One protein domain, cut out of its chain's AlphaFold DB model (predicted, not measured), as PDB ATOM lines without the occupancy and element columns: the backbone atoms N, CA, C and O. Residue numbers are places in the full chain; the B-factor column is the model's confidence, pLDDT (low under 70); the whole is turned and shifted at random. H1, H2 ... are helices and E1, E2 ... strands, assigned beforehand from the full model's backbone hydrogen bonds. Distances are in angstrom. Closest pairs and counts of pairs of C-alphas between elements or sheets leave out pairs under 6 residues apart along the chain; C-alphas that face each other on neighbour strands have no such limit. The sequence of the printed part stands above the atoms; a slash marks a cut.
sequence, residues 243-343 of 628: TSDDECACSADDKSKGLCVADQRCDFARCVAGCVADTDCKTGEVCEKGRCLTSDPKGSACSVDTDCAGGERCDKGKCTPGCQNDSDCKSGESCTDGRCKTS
ATOM      1  N   THR A 243     -48.981 -51.109 -51.967       72.62
ATOM      2  CA  THR A 243     -49.947 -50.220 -52.631       72.62
ATOM      3  C   THR A 243     -51.250 -50.083 -51.848       72.62
ATOM      4  O   THR A 243     -52.004 -49.130 -52.053       72.62
ATOM      5  N   SER A 244     -51.481 -50.991 -50.899       75.75
ATOM      6  CA  SER A 244     -52.658 -51.055 -50.040       75.75
ATOM      7  C   SER A 244     -52.300 -51.569 -48.642       75.75
ATOM      8  O   SER A 244     -51.269 -52.216 -48.457       75.75
ATOM      9  N   ASP A 245     -53.144 -51.278 -47.646       76.94
ATOM     10  CA  ASP A 245     -52.926 -51.708 -46.255       76.94
ATOM     11  C   ASP A 245     -52.887 -53.245 -46.122       76.94
ATOM     12  O   ASP A 245     -52.146 -53.772 -45.293       76.94
ATOM     13  N   ASP A 246     -53.605 -53.966 -46.987       78.56
ATOM     14  CA  ASP A 246     -53.677 -55.434 -46.978       78.56
ATOM     15  C   ASP A 246     -52.317 -56.095 -47.276       78.56
ATOM     16  O   ASP A 246     -51.999 -57.164 -46.749       78.56
ATOM     17  N   GLU A 247     -51.463 -55.434 -48.063       73.31
ATOM     18  CA  GLU A 247     -50.103 -55.900 -48.376       73.31
ATOM     19  C   GLU A 247     -49.147 -55.797 -47.174       73.31
ATOM     20  O   GLU A 247     -48.069 -56.403 -47.171       73.31
ATOM     21  N   CYS A 248     -49.547 -55.071 -46.126       74.38
ATOM     22  CA  CYS A 248     -48.776 -54.888 -44.899       74.38
ATOM     23  C   CYS A 248     -49.080 -55.923 -43.809       74.38
ATOM     24  O   CYS A 248     -48.518 -55.847 -42.715       74.38
ATOM     25  N   ALA A 249     -49.899 -56.936 -44.100       76.31
ATOM     26  CA  ALA A 249     -50.178 -58.024 -43.169       76.31
ATOM     27  C   ALA A 249     -48.888 -58.747 -42.731       76.31
ATOM     28  O   ALA A 249     -48.055 -59.128 -43.557       76.31
ATOM     29  N   CYS A 250     -48.702 -58.936 -41.424       69.88
ATOM     30  CA  CYS A 250     -47.508 -59.560 -40.844       69.88
ATOM     31  C   CYS A 250     -47.709 -61.043 -40.546       69.88
ATOM     32  O   CYS A 250     -48.615 -61.400 -39.786       69.88
ATOM     33  N   SER A 251     -46.816 -61.896 -41.057       71.62
ATOM     34  CA  SER A 251     -46.766 -63.306 -40.660       71.62
ATOM     35  C   SER A 251     -46.141 -63.479 -39.264       71.62
ATOM     36  O   SER A 251     -45.515 -62.566 -38.717       71.62
ATOM     37  N   ALA A 252     -46.318 -64.657 -38.657       68.31
ATOM     38  CA  ALA A 252     -45.685 -64.983 -37.376       68.31
ATOM     39  C   ALA A 252     -44.146 -65.039 -37.486       68.31
ATOM     40  O   ALA A 252     -43.449 -64.579 -36.579       68.31
ATOM     41  N   ASP A 253     -43.628 -65.522 -38.619       63.22
ATOM     42  CA  ASP A 253     -42.190 -65.595 -38.883       63.22
ATOM     43  C   ASP A 253     -41.566 -64.199 -39.016       63.22
ATOM     44  O   ASP A 253     -40.489 -63.955 -38.467       63.22
ATOM     45  N   ASP A 254     -42.255 -63.248 -39.654       65.12
ATOM     46  CA  ASP A 254     -41.758 -61.872 -39.814       65.12
ATOM     47  C   ASP A 254     -41.615 -61.149 -38.474       65.12
ATOM     48  O   ASP A 254     -40.621 -60.456 -38.235       65.12
ATOM     49  N   LYS A 255     -42.573 -61.364 -37.563       59.31
ATOM     50  CA  LYS A 255     -42.523 -60.823 -36.197       59.31
ATOM     51  C   LYS A 255     -41.327 -61.381 -35.424       59.31
ATOM     52  O   LYS A 255     -40.649 -60.632 -34.727       59.31
ATOM     53  N   SER A 256     -41.034 -62.675 -35.580       53.81
ATOM     54  CA  SER A 256     -39.900 -63.329 -34.907       53.81
ATOM     55  C   SER A 256     -38.534 -62.830 -35.393       53.81
ATOM     56  O   SER A 256     -37.579 -62.789 -34.621       53.81
ATOM     57  N   LYS A 257     -38.454 -62.390 -36.654       52.66
ATOM     58  CA  LYS A 257     -37.250 -61.825 -37.284       52.66
ATOM     59  C   LYS A 257     -37.129 -60.307 -37.105       52.66
ATOM     60  O   LYS A 257     -36.186 -59.716 -37.620       52.66
ATOM     61  N   GLY A 258     -38.075 -59.674 -36.403       55.91
ATOM     62  CA  GLY A 258     -38.108 -58.222 -36.204       55.91
ATOM     63  C   GLY A 258     -38.377 -57.423 -37.484       55.91
ATOM     64  O   GLY A 258     -38.073 -56.235 -37.527       55.91
ATOM     65  N   LEU A 259     -38.926 -58.059 -38.526       54.19
ATOM     66  CA  LEU A 259     -39.165 -57.437 -39.832       54.19
ATOM     67  C   LEU A 259     -40.409 -56.537 -39.837       54.19
ATOM     68  O   LEU A 259     -40.483 -55.606 -40.638       54.19
ATOM     69  N   CYS A 260     -41.387 -56.796 -38.962       62.25
ATOM     70  CA  CYS A 260     -42.578 -55.961 -38.818       62.25
ATOM     71  C   CYS A 260     -43.285 -56.125 -37.459       62.25
ATOM     72  O   CYS A 260     -43.057 -57.092 -36.730       62.25
ATOM     73  N   VAL A 261     -44.165 -55.174 -37.127       66.06
ATOM     74  CA  VAL A 261     -45.057 -55.210 -35.951       66.06
ATOM     75  C   VAL A 261     -46.493 -55.536 -36.375       66.06
ATOM     76  O   VAL A 261     -46.827 -55.411 -37.547       66.06
ATOM     77  N   ALA A 262     -47.348 -55.993 -35.454       66.56
ATOM     78  CA  ALA A 262     -48.768 -56.184 -35.772       66.56
ATOM     79  C   ALA A 262     -49.422 -54.851 -36.199       66.56
ATOM     80  O   ALA A 262     -48.959 -53.789 -35.793       66.56
ATOM     81  N   ASP A 263     -50.472 -54.934 -37.021       71.31
ATOM     82  CA  ASP A 263     -51.320 -53.793 -37.402       71.31
ATOM     83  C   ASP A 263     -50.589 -52.682 -38.180       71.31
ATOM     84  O   ASP A 263     -50.797 -51.485 -37.975       71.31
ATOM     85  N   GLN A 264     -49.708 -53.084 -39.103       75.75
ATOM     86  CA  GLN A 264     -49.115 -52.161 -40.066       75.75
ATOM     87  C   GLN A 264     -50.115 -51.751 -41.148       75.75
ATOM     88  O   GLN A 264     -50.950 -52.541 -41.579       75.75
ATOM     89  N   ARG A 265     -49.973 -50.517 -41.626       78.19
ATOM     90  CA  ARG A 265     -50.742 -49.953 -42.738       78.19
ATOM     91  C   ARG A 265     -49.812 -49.416 -43.815       78.19
ATOM     92  O   ARG A 265     -48.641 -49.135 -43.543       78.19
ATOM     93  N   CYS A 266     -50.351 -49.198 -45.001       75.75
ATOM     94  CA  CYS A 266     -49.635 -48.606 -46.105       75.75
ATOM     95  C   CYS A 266     -49.667 -47.075 -46.038       75.75
ATOM     96  O   CYS A 266     -50.718 -46.426 -46.087       75.75
ATOM     97  N   ASP A 267     -48.489 -46.474 -45.938       69.88
ATOM     98  CA  ASP A 267     -48.301 -45.028 -45.969       69.88
ATOM     99  C   ASP A 267     -47.115 -44.692 -46.874       69.88
ATOM    100  O   ASP A 267     -46.022 -45.225 -46.696       69.88
ATOM    101  N   PHE A 268     -47.335 -43.855 -47.893       67.06
ATOM    102  CA  PHE A 268     -46.331 -43.522 -48.921       67.06
ATOM    103  C   PHE A 268     -45.630 -44.747 -49.532       67.06
ATOM    104  O   PHE A 268     -44.406 -44.783 -49.666       67.06
ATOM    105  N   ALA A 269     -46.428 -45.757 -49.886       67.88
ATOM    106  CA  ALA A 269     -45.976 -47.045 -50.399       67.88
ATOM    107  C   ALA A 269     -45.050 -47.833 -49.454       67.88
ATOM    108  O   ALA A 269     -44.240 -48.638 -49.909       67.88
ATOM    109  N   ARG A 270     -45.156 -47.608 -48.138       69.44
ATOM    110  CA  ARG A 270     -44.380 -48.288 -47.093       69.44
ATOM    111  C   ARG A 270     -45.296 -48.835 -46.011       69.44
ATOM    112  O   ARG A 270     -46.245 -48.170 -45.607       69.44
ATOM    113  N   CYS A 271     -44.964 -50.008 -45.486       74.12
ATOM    114  CA  CYS A 271     -45.663 -50.546 -44.325       74.12
ATOM    115  C   CYS A 271     -45.145 -49.898 -43.037       74.12
ATOM    116  O   CYS A 271     -44.006 -50.127 -42.628       74.12
ATOM    117  N   VAL A 272     -45.981 -49.084 -42.399       74.31
ATOM    118  CA  VAL A 272     -45.681 -48.388 -41.139       74.31
ATOM    119  C   VAL A 272     -46.586 -48.895 -40.026       74.31
ATOM    120  O   VAL A 272     -47.693 -49.353 -40.293       74.31
ATOM    121  N   ALA A 273     -46.126 -48.814 -38.775       75.75
ATOM    122  CA  ALA A 273     -46.960 -49.144 -37.623       75.75
ATOM    123  C   ALA A 273     -48.224 -48.266 -37.614       75.75
ATOM    124  O   ALA A 273     -48.134 -47.036 -37.677       75.75
ATOM    125  N   GLY A 274     -49.394 -48.903 -37.587       77.56
ATOM    126  CA  GLY A 274     -50.665 -48.230 -37.362       77.56
ATOM    127  C   GLY A 274     -50.892 -47.939 -35.879       77.56
ATOM    128  O   GLY A 274     -50.179 -48.442 -35.015       77.56
ATOM    129  N   CYS A 275     -51.894 -47.114 -35.592       81.75
ATOM    130  CA  CYS A 275     -52.470 -47.016 -34.255       81.75
ATOM    131  C   CYS A 275     -53.638 -48.001 -34.128       81.75
ATOM    132  O   CYS A 275     -54.339 -48.272 -35.104       81.75
ATOM    133  N   VAL A 276     -53.869 -48.527 -32.933       81.31
ATOM    134  CA  VAL A 276     -55.042 -49.354 -32.609       81.31
ATOM    135  C   VAL A 276     -55.990 -48.584 -31.687       81.31
ATOM    136  O   VAL A 276     -57.203 -48.788 -31.734       81.31
ATOM    137  N   ALA A 277     -55.456 -47.653 -30.896       83.12
ATOM    138  CA  ALA A 277     -56.207 -46.736 -30.052       83.12
ATOM    139  C   ALA A 277     -55.600 -45.324 -30.069       83.12
ATOM    140  O   ALA A 277     -54.434 -45.128 -30.407       83.12
ATOM    141  N   ASP A 278     -56.379 -44.331 -29.637       82.75
ATOM    142  CA  ASP A 278     -55.941 -42.928 -29.539       82.75
ATOM    143  C   ASP A 278     -54.698 -42.754 -28.651       82.75
ATOM    144  O   ASP A 278     -53.914 -41.829 -28.842       82.75
ATOM    145  N   THR A 279     -54.478 -43.668 -27.702       83.56
ATOM    146  CA  THR A 279     -53.297 -43.684 -26.825       83.56
ATOM    147  C   THR A 279     -51.992 -43.990 -27.550       83.56
ATOM    148  O   THR A 279     -50.926 -43.693 -27.014       83.56
ATOM    149  N   ASP A 280     -52.062 -44.578 -28.745       79.12
ATOM    150  CA  ASP A 280     -50.890 -44.860 -29.577       79.12
ATOM    151  C   ASP A 280     -50.427 -43.607 -30.342       79.12
ATOM    152  O   ASP A 280     -49.344 -43.588 -30.930       79.12
ATOM    153  N   CYS A 281     -51.251 -42.555 -30.335       80.00
ATOM    154  CA  CYS A 281     -51.025 -41.303 -31.033       80.00
ATOM    155  C   CYS A 281     -50.481 -40.213 -30.101       80.00
ATOM    156  O   CYS A 281     -50.583 -40.287 -28.872       80.00
ATOM    157  N   LYS A 282     -49.860 -39.176 -30.675       82.19
ATOM    158  CA  LYS A 282     -49.348 -38.054 -29.874       82.19
ATOM    159  C   LYS A 282     -50.512 -37.252 -29.289       82.19
ATOM    160  O   LYS A 282     -51.626 -37.263 -29.801       82.19
ATOM    161  N   THR A 283     -50.255 -36.513 -28.211       77.56
ATOM    162  CA  THR A 283     -51.268 -35.653 -27.580       77.56
ATOM    163  C   THR A 283     -51.883 -34.686 -28.601       77.56
ATOM    164  O   THR A 283     -51.167 -33.863 -29.167       77.56
ATOM    165  N   GLY A 284     -53.203 -34.774 -28.816       73.75
ATOM    166  CA  GLY A 284     -53.940 -33.984 -29.819       73.75
ATOM    167  C   GLY A 284     -54.261 -34.728 -31.124       73.75
ATOM    168  O   GLY A 284     -54.858 -34.142 -32.028       73.75
ATOM    169  N   GLU A 285     -53.892 -36.004 -31.230       83.19
ATOM    170  CA  GLU A 285     -54.240 -36.890 -32.341       83.19
ATOM    171  C   GLU A 285     -55.234 -37.977 -31.892       83.19
ATOM    172  O   GLU A 285     -55.236 -38.399 -30.737       83.19
ATOM    173  N   VAL A 286     -56.081 -38.427 -32.814       85.44
ATOM    174  CA  VAL A 286     -57.065 -39.505 -32.649       85.44
ATOM    175  C   VAL A 286     -56.729 -40.603 -33.648       85.44
ATOM    176  O   VAL A 286     -56.331 -40.322 -34.783       85.44
ATOM    177  N   CYS A 287     -56.873 -41.854 -33.231       84.12
ATOM    178  CA  CYS A 287     -56.652 -43.003 -34.082       84.12
ATOM    179  C   CYS A 287     -57.887 -43.293 -34.937       84.12
ATOM    180  O   CYS A 287     -58.885 -43.842 -34.472       84.12
ATOM    181  N   GLU A 288     -57.813 -42.979 -36.227       82.19
ATOM    182  CA  GLU A 288     -58.878 -43.257 -37.182       82.19
ATOM    183  C   GLU A 288     -58.382 -44.196 -38.284       82.19
ATOM    184  O   GLU A 288     -57.469 -43.870 -39.045       82.19
ATOM    185  N   LYS A 289     -58.992 -45.387 -38.382       73.00
ATOM    186  CA  LYS A 289     -58.640 -46.433 -39.368       73.00
ATOM    187  C   LYS A 289     -57.135 -46.712 -39.417       73.00
ATOM    188  O   LYS A 289     -56.515 -46.715 -40.478       73.00
ATOM    189  N   GLY A 290     -56.537 -46.874 -38.244       75.75
ATOM    190  CA  GLY A 290     -55.117 -47.139 -38.131       75.75
ATOM    191  C   GLY A 290     -54.221 -45.914 -38.268       75.75
ATOM    192  O   GLY A 290     -53.021 -46.109 -38.120       75.75
ATOM    193  N   ARG A 291     -54.734 -44.693 -38.528       81.00
ATOM    194  CA  ARG A 291     -53.990 -43.416 -38.657       81.00
ATOM    195  C   ARG A 291     -54.163 -42.493 -37.456       81.00
ATOM    196  O   ARG A 291     -55.284 -42.163 -37.103       81.00
ATOM    197  N   CYS A 292     -53.055 -41.987 -36.920       78.44
ATOM    198  CA  CYS A 292     -53.076 -40.858 -35.995       78.44
ATOM    199  C   CYS A 292     -53.347 -39.575 -36.777       78.44
ATOM    200  O   CYS A 292     -52.513 -39.130 -37.567       78.44
ATOM    201  N   LEU A 293     -54.540 -39.022 -36.603       79.00
ATOM    202  CA  LEU A 293     -54.969 -37.782 -37.232       79.00
ATOM    203  C   LEU A 293     -55.100 -36.721 -36.153       79.00
ATOM    204  O   LEU A 293     -55.730 -36.963 -35.129       79.00
ATOM    205  N   THR A 294     -54.544 -35.533 -36.374       69.62
ATOM    206  CA  THR A 294     -54.806 -34.389 -35.497       69.62
ATOM    207  C   THR A 294     -56.308 -34.156 -35.442       69.62
ATOM    208  O   THR A 294     -56.952 -34.076 -36.493       69.62
ATOM    209  N   SER A 295     -56.875 -34.055 -34.239       58.22
ATOM    210  CA  SER A 295     -58.286 -33.716 -34.053       58.22
ATOM    211  C   SER A 295     -58.494 -32.237 -34.381       58.22
ATOM    212  O   SER A 295     -58.725 -31.428 -33.485       58.22
ATOM    213  N   ASP A 296     -58.351 -31.874 -35.652       52.97
ATOM    214  CA  ASP A 296     -58.696 -30.550 -36.143       52.97
ATOM    215  C   ASP A 296     -60.114 -30.624 -36.729       52.97
ATOM    216  O   ASP A 296     -60.353 -31.295 -37.745       52.97
ATOM    217  N   PRO A 297     -61.116 -30.040 -36.049       51.31
ATOM    218  CA  PRO A 297     -62.499 -30.143 -36.462       51.31
ATOM    219  C   PRO A 297     -62.741 -29.218 -37.660       51.31
ATOM    220  O   PRO A 297     -63.009 -28.039 -37.488       51.31
ATOM    221  N   LYS A 298     -62.758 -29.800 -38.865       46.09
ATOM    222  CA  LYS A 298     -63.188 -29.188 -40.143       46.09
ATOM    223  C   LYS A 298     -62.299 -28.062 -40.703       46.09
ATOM    224  O   LYS A 298     -62.288 -26.948 -40.200       46.09
ATOM    225  N   GLY A 299     -61.787 -28.300 -41.910       48.94
ATOM    226  CA  GLY A 299     -61.411 -27.261 -42.876       48.94
ATOM    227  C   GLY A 299     -60.430 -27.815 -43.907       48.94
ATOM    228  O   GLY A 299     -59.396 -28.341 -43.536       48.94
ATOM    229  N   SER A 300     -60.685 -27.841 -45.205       54.62
ATOM    230  CA  SER A 300     -61.842 -27.457 -46.006       54.62
ATOM    231  C   SER A 300     -61.795 -28.384 -47.216       54.62
ATOM    232  O   SER A 300     -60.762 -28.501 -47.880       54.62
ATOM    233  N   ALA A 301     -62.896 -29.085 -47.494       66.06
ATOM    234  CA  ALA A 301     -63.051 -29.631 -48.830       66.06
ATOM    235  C   ALA A 301     -62.968 -28.444 -49.794       66.06
ATOM    236  O   ALA A 301     -63.691 -27.465 -49.615       66.06
ATOM    237  N   CYS A 302     -62.051 -28.509 -50.744       74.88
ATOM    238  CA  CYS A 302     -61.777 -27.412 -51.656       74.88
ATOM    239  C   CYS A 302     -62.040 -27.867 -53.087       74.88
ATOM    240  O   CYS A 302     -61.920 -29.042 -53.431       74.88
ATOM    241  N   SER A 303     -62.411 -26.927 -53.930       79.75
ATOM    242  CA  SER A 303     -62.515 -27.108 -55.375       79.75
ATOM    243  C   SER A 303     -61.469 -26.274 -56.108       79.75
ATOM    244  O   SER A 303     -61.023 -26.656 -57.189       79.75
ATOM    245  N   VAL A 304     -61.040 -25.172 -55.491       78.69
ATOM    246  CA  VAL A 304     -60.030 -24.238 -55.985       78.69
ATOM    247  C   VAL A 304     -59.155 -23.743 -54.830       78.69
ATOM    248  O   VAL A 304     -59.549 -23.804 -53.668       78.69
ATOM    249  N   ASP A 305     -57.962 -23.233 -55.138       79.94
ATOM    250  CA  ASP A 305     -56.981 -22.798 -54.126       79.94
ATOM    251  C   ASP A 305     -57.504 -21.687 -53.202       79.94
ATOM    252  O   ASP A 305     -57.114 -21.606 -52.043       79.94
ATOM    253  N   THR A 306     -58.439 -20.861 -53.678       80.44
ATOM    254  CA  THR A 306     -59.063 -19.796 -52.878       80.44
ATOM    255  C   THR A 306     -59.984 -20.311 -51.775       80.44
ATOM    256  O   THR A 306     -60.373 -19.536 -50.905       80.44
ATOM    257  N   ASP A 307     -60.341 -21.597 -51.808       78.38
ATOM    258  CA  ASP A 307     -61.127 -22.250 -50.757       78.38
ATOM    259  C   ASP A 307     -60.259 -22.602 -49.529       78.38
ATOM    260  O   ASP A 307     -60.770 -23.091 -48.514       78.38
ATOM    261  N   CYS A 308     -58.944 -22.377 -49.623       75.31
ATOM    262  CA  CYS A 308     -57.954 -22.692 -48.604       75.31
ATOM    263  C   CYS A 308     -57.434 -21.436 -47.893       75.31
ATOM    264  O   CYS A 308     -57.523 -20.317 -48.407       75.31
ATOM    265  N   ALA A 309     -56.916 -21.612 -46.675       75.69
ATOM    266  CA  ALA A 309     -56.374 -20.507 -45.894       75.69
ATOM    267  C   ALA A 309     -55.087 -19.947 -46.533       75.69
ATOM    268  O   ALA A 309     -54.452 -20.579 -47.376       75.69
ATOM    269  N   GLY A 310     -54.689 -18.732 -46.145       73.44
ATOM    270  CA  GLY A 310     -53.483 -18.099 -46.686       73.44
ATOM    271  C   GLY A 310     -52.237 -18.962 -46.459       73.44
ATOM    272  O   GLY A 310     -51.908 -19.263 -45.315       73.44
ATOM    273  N   GLY A 311     -51.552 -19.336 -47.545       72.75
ATOM    274  CA  GLY A 311     -50.413 -20.265 -47.522       72.75
ATOM    275  C   GLY A 311     -50.771 -21.717 -47.864       72.75
ATOM    276  O   GLY A 311     -49.891 -22.570 -47.874       72.75
ATOM    277  N   GLU A 312     -52.031 -22.011 -48.182       79.50
ATOM    278  CA  GLU A 312     -52.500 -23.334 -48.602       79.50
ATOM    279  C   GLU A 312     -53.038 -23.325 -50.039       79.50
ATOM    280  O   GLU A 312     -53.383 -22.286 -50.602       79.50
ATOM    281  N   ARG A 313     -53.112 -24.510 -50.641       82.50
ATOM    282  CA  ARG A 313     -53.662 -24.762 -51.975       82.50
ATOM    283  C   ARG A 313     -54.555 -25.990 -51.970       82.50
ATOM    284  O   ARG A 313     -54.387 -26.894 -51.146       82.50
ATOM    285  N   CYS A 314     -55.447 -26.063 -52.943       79.88
ATOM    286  CA  CYS A 314     -56.335 -27.189 -53.105       79.88
ATOM    287  C   CYS A 314     -55.669 -28.307 -53.906       79.88
ATOM    288  O   CYS A 314     -55.368 -28.152 -55.091       79.88
ATOM    289  N   ASP A 315     -55.473 -29.466 -53.279       75.31
ATOM    290  CA  ASP A 315     -55.007 -30.666 -53.968       75.31
ATOM    291  C   ASP A 315     -55.988 -31.817 -53.736       75.31
ATOM    292  O   ASP A 315     -56.268 -32.211 -52.604       75.31
ATOM    293  N   LYS A 316     -56.558 -32.336 -54.830       74.50
ATOM    294  CA  LYS A 316     -57.526 -33.451 -54.833       74.50
ATOM    295  C   LYS A 316     -58.646 -33.317 -53.786       74.50
ATOM    296  O   LYS A 316     -59.025 -34.295 -53.145       74.50
ATOM    297  N   GLY A 317     -59.188 -32.111 -53.631       76.12
ATOM    298  CA  GLY A 317     -60.318 -31.866 -52.740       76.12
ATOM    299  C   GLY A 317     -59.946 -31.545 -51.295       76.12
ATOM    300  O   GLY A 317     -60.849 -31.440 -50.469       76.12
ATOM    301  N   LYS A 318     -58.656 -31.390 -50.972       79.19
ATOM    302  CA  LYS A 318     -58.181 -31.055 -49.627       79.19
ATOM    303  C   LYS A 318     -57.190 -29.893 -49.663       79.19
ATOM    304  O   LYS A 318     -56.296 -29.863 -50.507       79.19
ATOM    305  N   CYS A 319     -57.333 -28.962 -48.728       76.56
ATOM    306  CA  CYS A 319     -56.343 -27.913 -48.529       76.56
ATOM    307  C   CYS A 319     -55.038 -28.502 -47.980       76.56
ATOM    308  O   CYS A 319     -55.033 -29.283 -47.025       76.56
ATOM    309  N   THR A 320     -53.937 -28.179 -48.649       75.56
ATOM    310  CA  THR A 320     -52.572 -28.620 -48.337       75.56
ATOM    311  C   THR A 320     -51.644 -27.406 -48.332       75.56
ATOM    312  O   THR A 320     -51.918 -26.461 -49.071       75.56
ATOM    313  N   PRO A 321     -50.549 -27.395 -47.553       75.62
ATOM    314  CA  PRO A 321     -49.583 -26.299 -47.586       75.62
ATOM    315  C   PRO A 321     -49.056 -26.041 -49.007       75.62
ATOM    316  O   PRO A 321     -48.588 -26.956 -49.689       75.62
ATOM    317  N   GLY A 322     -49.168 -24.797 -49.464       80.50
ATOM    318  CA  GLY A 322     -48.612 -24.307 -50.721       80.50
ATOM    319  C   GLY A 322     -47.344 -23.492 -50.477       80.50
ATOM    320  O   GLY A 322     -46.997 -23.181 -49.342       80.50
ATOM    321  N   CYS A 323     -46.649 -23.127 -51.549       83.06
ATOM    322  CA  CYS A 323     -45.461 -22.278 -51.467       83.06
ATOM    323  C   CYS A 323     -45.386 -21.323 -52.653       83.06
ATOM    324  O   CYS A 323     -45.911 -21.608 -53.733       83.06
ATOM    325  N   GLN A 324     -44.708 -20.200 -52.461       80.50
ATOM    326  CA  GLN A 324     -44.276 -19.304 -53.532       80.50
ATOM    327  C   GLN A 324     -42.758 -19.337 -53.704       80.50
ATOM    328  O   GLN A 324     -42.256 -19.117 -54.805       80.50
ATOM    329  N   ASN A 325     -42.028 -19.625 -52.629       77.00
ATOM    330  CA  ASN A 325     -40.583 -19.786 -52.615       77.00
ATOM    331  C   ASN A 325     -40.176 -20.872 -51.599       77.00
ATOM    332  O   ASN A 325     -40.984 -21.318 -50.787       77.00
ATOM    333  N   ASP A 326     -38.912 -21.293 -51.635       76.50
ATOM    334  CA  ASP A 326     -38.396 -22.380 -50.791       76.50
ATOM    335  C   ASP A 326     -38.484 -22.089 -49.281       76.50
ATOM    336  O   ASP A 326     -38.525 -23.022 -48.484       76.50
ATOM    337  N   SER A 327     -38.552 -20.818 -48.864       77.25
ATOM    338  CA  SER A 327     -38.653 -20.465 -47.439       77.25
ATOM    339  C   SER A 327     -40.047 -20.671 -46.843       77.25
ATOM    340  O   SER A 327     -40.176 -20.744 -45.621       77.25
ATOM    341  N   ASP A 328     -41.065 -20.827 -47.691       74.94
ATOM    342  CA  ASP A 328     -42.421 -21.203 -47.280       74.94
ATOM    343  C   ASP A 328     -42.519 -22.700 -46.922       74.94
ATOM    344  O   ASP A 328     -43.502 -23.139 -46.323       74.94
ATOM    345  N   CYS A 329     -41.503 -23.491 -47.283       73.25
ATOM    346  CA  CYS A 329     -41.465 -24.931 -47.070       73.25
ATOM    347  C   CYS A 329     -40.676 -25.317 -45.815       73.25
ATOM    348  O   CYS A 329     -39.844 -24.564 -45.298       73.25
ATOM    349  N   LYS A 330     -40.936 -26.520 -45.289       71.00
ATOM    350  CA  LYS A 330     -40.177 -27.025 -44.138       71.00
ATOM    351  C   LYS A 330     -38.728 -27.292 -44.550       71.00
ATOM    352  O   LYS A 330     -38.417 -27.520 -45.715       71.00
ATOM    353  N   SER A 331     -37.825 -27.293 -43.570       56.19
ATOM    354  CA  SER A 331     -36.412 -27.609 -43.812       56.19
ATOM    355  C   SER A 331     -36.277 -28.965 -44.532       56.19
ATOM    356  O   SER A 331     -36.730 -29.979 -44.001       56.19
ATOM    357  N   GLY A 332     -35.690 -28.965 -45.737       56.97
ATOM    358  CA  GLY A 332     -35.550 -30.148 -46.606       56.97
ATOM    359  C   GLY A 332     -36.502 -30.201 -47.816       56.97
ATOM    360  O   GLY A 332     -36.454 -31.157 -48.593       56.97
ATOM    361  N   GLU A 333     -37.349 -29.191 -48.004       74.19
ATOM    362  CA  GLU A 333     -38.286 -29.073 -49.125       74.19
ATOM    363  C   GLU A 333     -37.950 -27.852 -49.996       74.19
ATOM    364  O   GLU A 333     -37.498 -26.826 -49.491       74.19
ATOM    365  N   SER A 334     -38.202 -27.956 -51.302       75.38
ATOM    366  CA  SER A 334     -38.112 -26.840 -52.252       75.38
ATOM    367  C   SER A 334     -39.463 -26.606 -52.914       75.38
ATOM    368  O   SER A 334     -40.255 -27.534 -53.127       75.38
ATOM    369  N   CYS A 335     -39.732 -25.354 -53.259       75.75
ATOM    370  CA  CYS A 335     -40.971 -24.962 -53.890       75.75
ATOM    371  C   CYS A 335     -40.916 -25.236 -55.393       75.75
ATOM    372  O   CYS A 335     -40.143 -24.634 -56.134       75.75
ATOM    373  N   THR A 336     -41.755 -26.148 -55.881       73.12
ATOM    374  CA  THR A 336     -41.864 -26.450 -57.315       73.12
ATOM    375  C   THR A 336     -43.329 -26.512 -57.723       73.12
ATOM    376  O   THR A 336     -44.099 -27.298 -57.172       73.12
ATOM    377  N   ASP A 337     -43.716 -25.695 -58.704       71.19
ATOM    378  CA  ASP A 337     -45.100 -25.552 -59.188       71.19
ATOM    379  C   ASP A 337     -46.109 -25.229 -58.071       71.19
ATOM    380  O   ASP A 337     -47.230 -25.752 -58.035       71.19
ATOM    381  N   GLY A 338     -45.683 -24.402 -57.113       73.75
ATOM    382  CA  GLY A 338     -46.481 -24.017 -55.951       73.75
ATOM    383  C   GLY A 338     -46.735 -25.154 -54.958       73.75
ATOM    384  O   GLY A 338     -47.717 -25.106 -54.219       73.75
ATOM    385  N   ARG A 339     -45.923 -26.220 -54.983       77.88
ATOM    386  CA  ARG A 339     -45.927 -27.299 -53.986       77.88
ATOM    387  C   ARG A 339     -44.578 -27.354 -53.289       77.88
ATOM    388  O   ARG A 339     -43.551 -27.374 -53.967       77.88
ATOM    389  N   CYS A 340     -44.596 -27.470 -51.966       69.00
ATOM    390  CA  CYS A 340     -43.425 -27.915 -51.230       69.00
ATOM    391  C   CYS A 340     -43.190 -29.377 -51.580       69.00
ATOM    392  O   CYS A 340     -43.923 -30.268 -51.148       69.00
ATOM    393  N   LYS A 341     -42.218 -29.617 -52.453       65.38
ATOM    394  CA  LYS A 341     -41.755 -30.962 -52.748       65.38
ATOM    395  C   LYS A 341     -40.553 -31.189 -51.854       65.38
ATOM    396  O   LYS A 341     -39.581 -30.438 -51.909       65.38
ATOM    397  N   THR A 342     -40.587 -32.252 -51.060       51.91
ATOM    398  CA  THR A 342     -39.332 -32.835 -50.595       51.91
ATOM    399  C   THR A 342     -38.510 -33.120 -51.841       51.91
ATOM    400  O   THR A 342     -39.054 -33.674 -52.802       51.91
ATOM    401  N   SER A 343     -37.218 -32.814 -51.831       45.78
ATOM    402  CA  SER A 343     -36.263 -33.240 -52.862       45.78
ATOM    403  C   SER A 343     -36.097 -34.770 -52.931       45.78
ATOM    404  O   SER A 343     -35.078 -35.270 -53.391       45.78
TER     405      SER A 343
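AT A GLANCE: This is residues 243 to 343 of the 628 residues of an uncharacterized protein of Deltaproteobacteria bacterium (UniProt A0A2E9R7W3). Picture four small two-stranded hairpins strung like beads along a winding chain, with no common core. Hairpin E1-E2 has the short helix H1 packed on it, with H2 at the far end beyond; then come E3-E4, E5-E6 and E7-E8, with long links from each hairpin to the next. The printed part has 101 residues, with two named helices and then eight named strands along the chain; each sheet is a single antiparallel pair. The class is mixed, helices and strands, though under half of the residues, 41, are in named elements. The whole is loose, with a radius of gyration of the C-alphas of 17.2 A, and elongated, spanning 49 by 31 by 24 A.

IN THESE COORDINATES: Find C-alpha 245 at (-52.926, -51.708, -46.255); here H1 begins and runs to residue 248, 5.4 A. H2, residues 252 to 256, is 6.5 A long. Next look at E1, residues 264 to 267, 9.3 A, and E2, residues 270 to 273, 9.9 A. E3, residues 285 to 288, spans 9.2 A, and E4, residues 291 to 294, spans 9.6 A, beginning at C-alpha 291 (-53.990, -43.416, -38.657). E5 is residues 312 to 315, 9.4 A, and E6 residues 318 to 321, 10.0 A. E7, residues 333 to 336, and E8, residues 339 to 342, are 9.3 A each; E8 ends at C-alpha 342 (-39.332, -32.835, -50.595).

HOW THE PARTS SIT: Start at H1: its closest C-alphas to E1 are those of Asp 245 and Arg 265, 4.5 A apart. H1 and H2 are apart. In the hairpin E1 and E2, antiparallel at 134 degrees, N 267 and O 270 are 2.8 A apart, within hydrogen-bond range. In the hairpin E3 and E4, at 142 degrees, look at N 286 and O 293, 2.8 A. In the hairpin E5 and E6, at 136 degrees, N 313 and O 320 are 2.8 A apart. In the hairpin E7 and E8, at 140 degrees, N 334 and O 341 are 2.9 A apart. E1 and E4 are only just apart, closest 8.4 A. The closest C-alphas of E6 and E8 are those of Pro 321 and Cys 340, 7.3 A. The O i to N i+4 pair of H2 is within range; H1 is too short for one.

THE WHOLE: The two C-alphas farthest apart, those of Ser 256 and Thr 306, are 50.8 A apart. The printed part has no cut. The links E2 to E3, E4 to E5 and E6 to E7 are long; residues 295 to 311 hold no named element. Mean pLDDT of the printed part is 72.2, and 30 residues are under 70, among them 252 to 262 and 294 to 301.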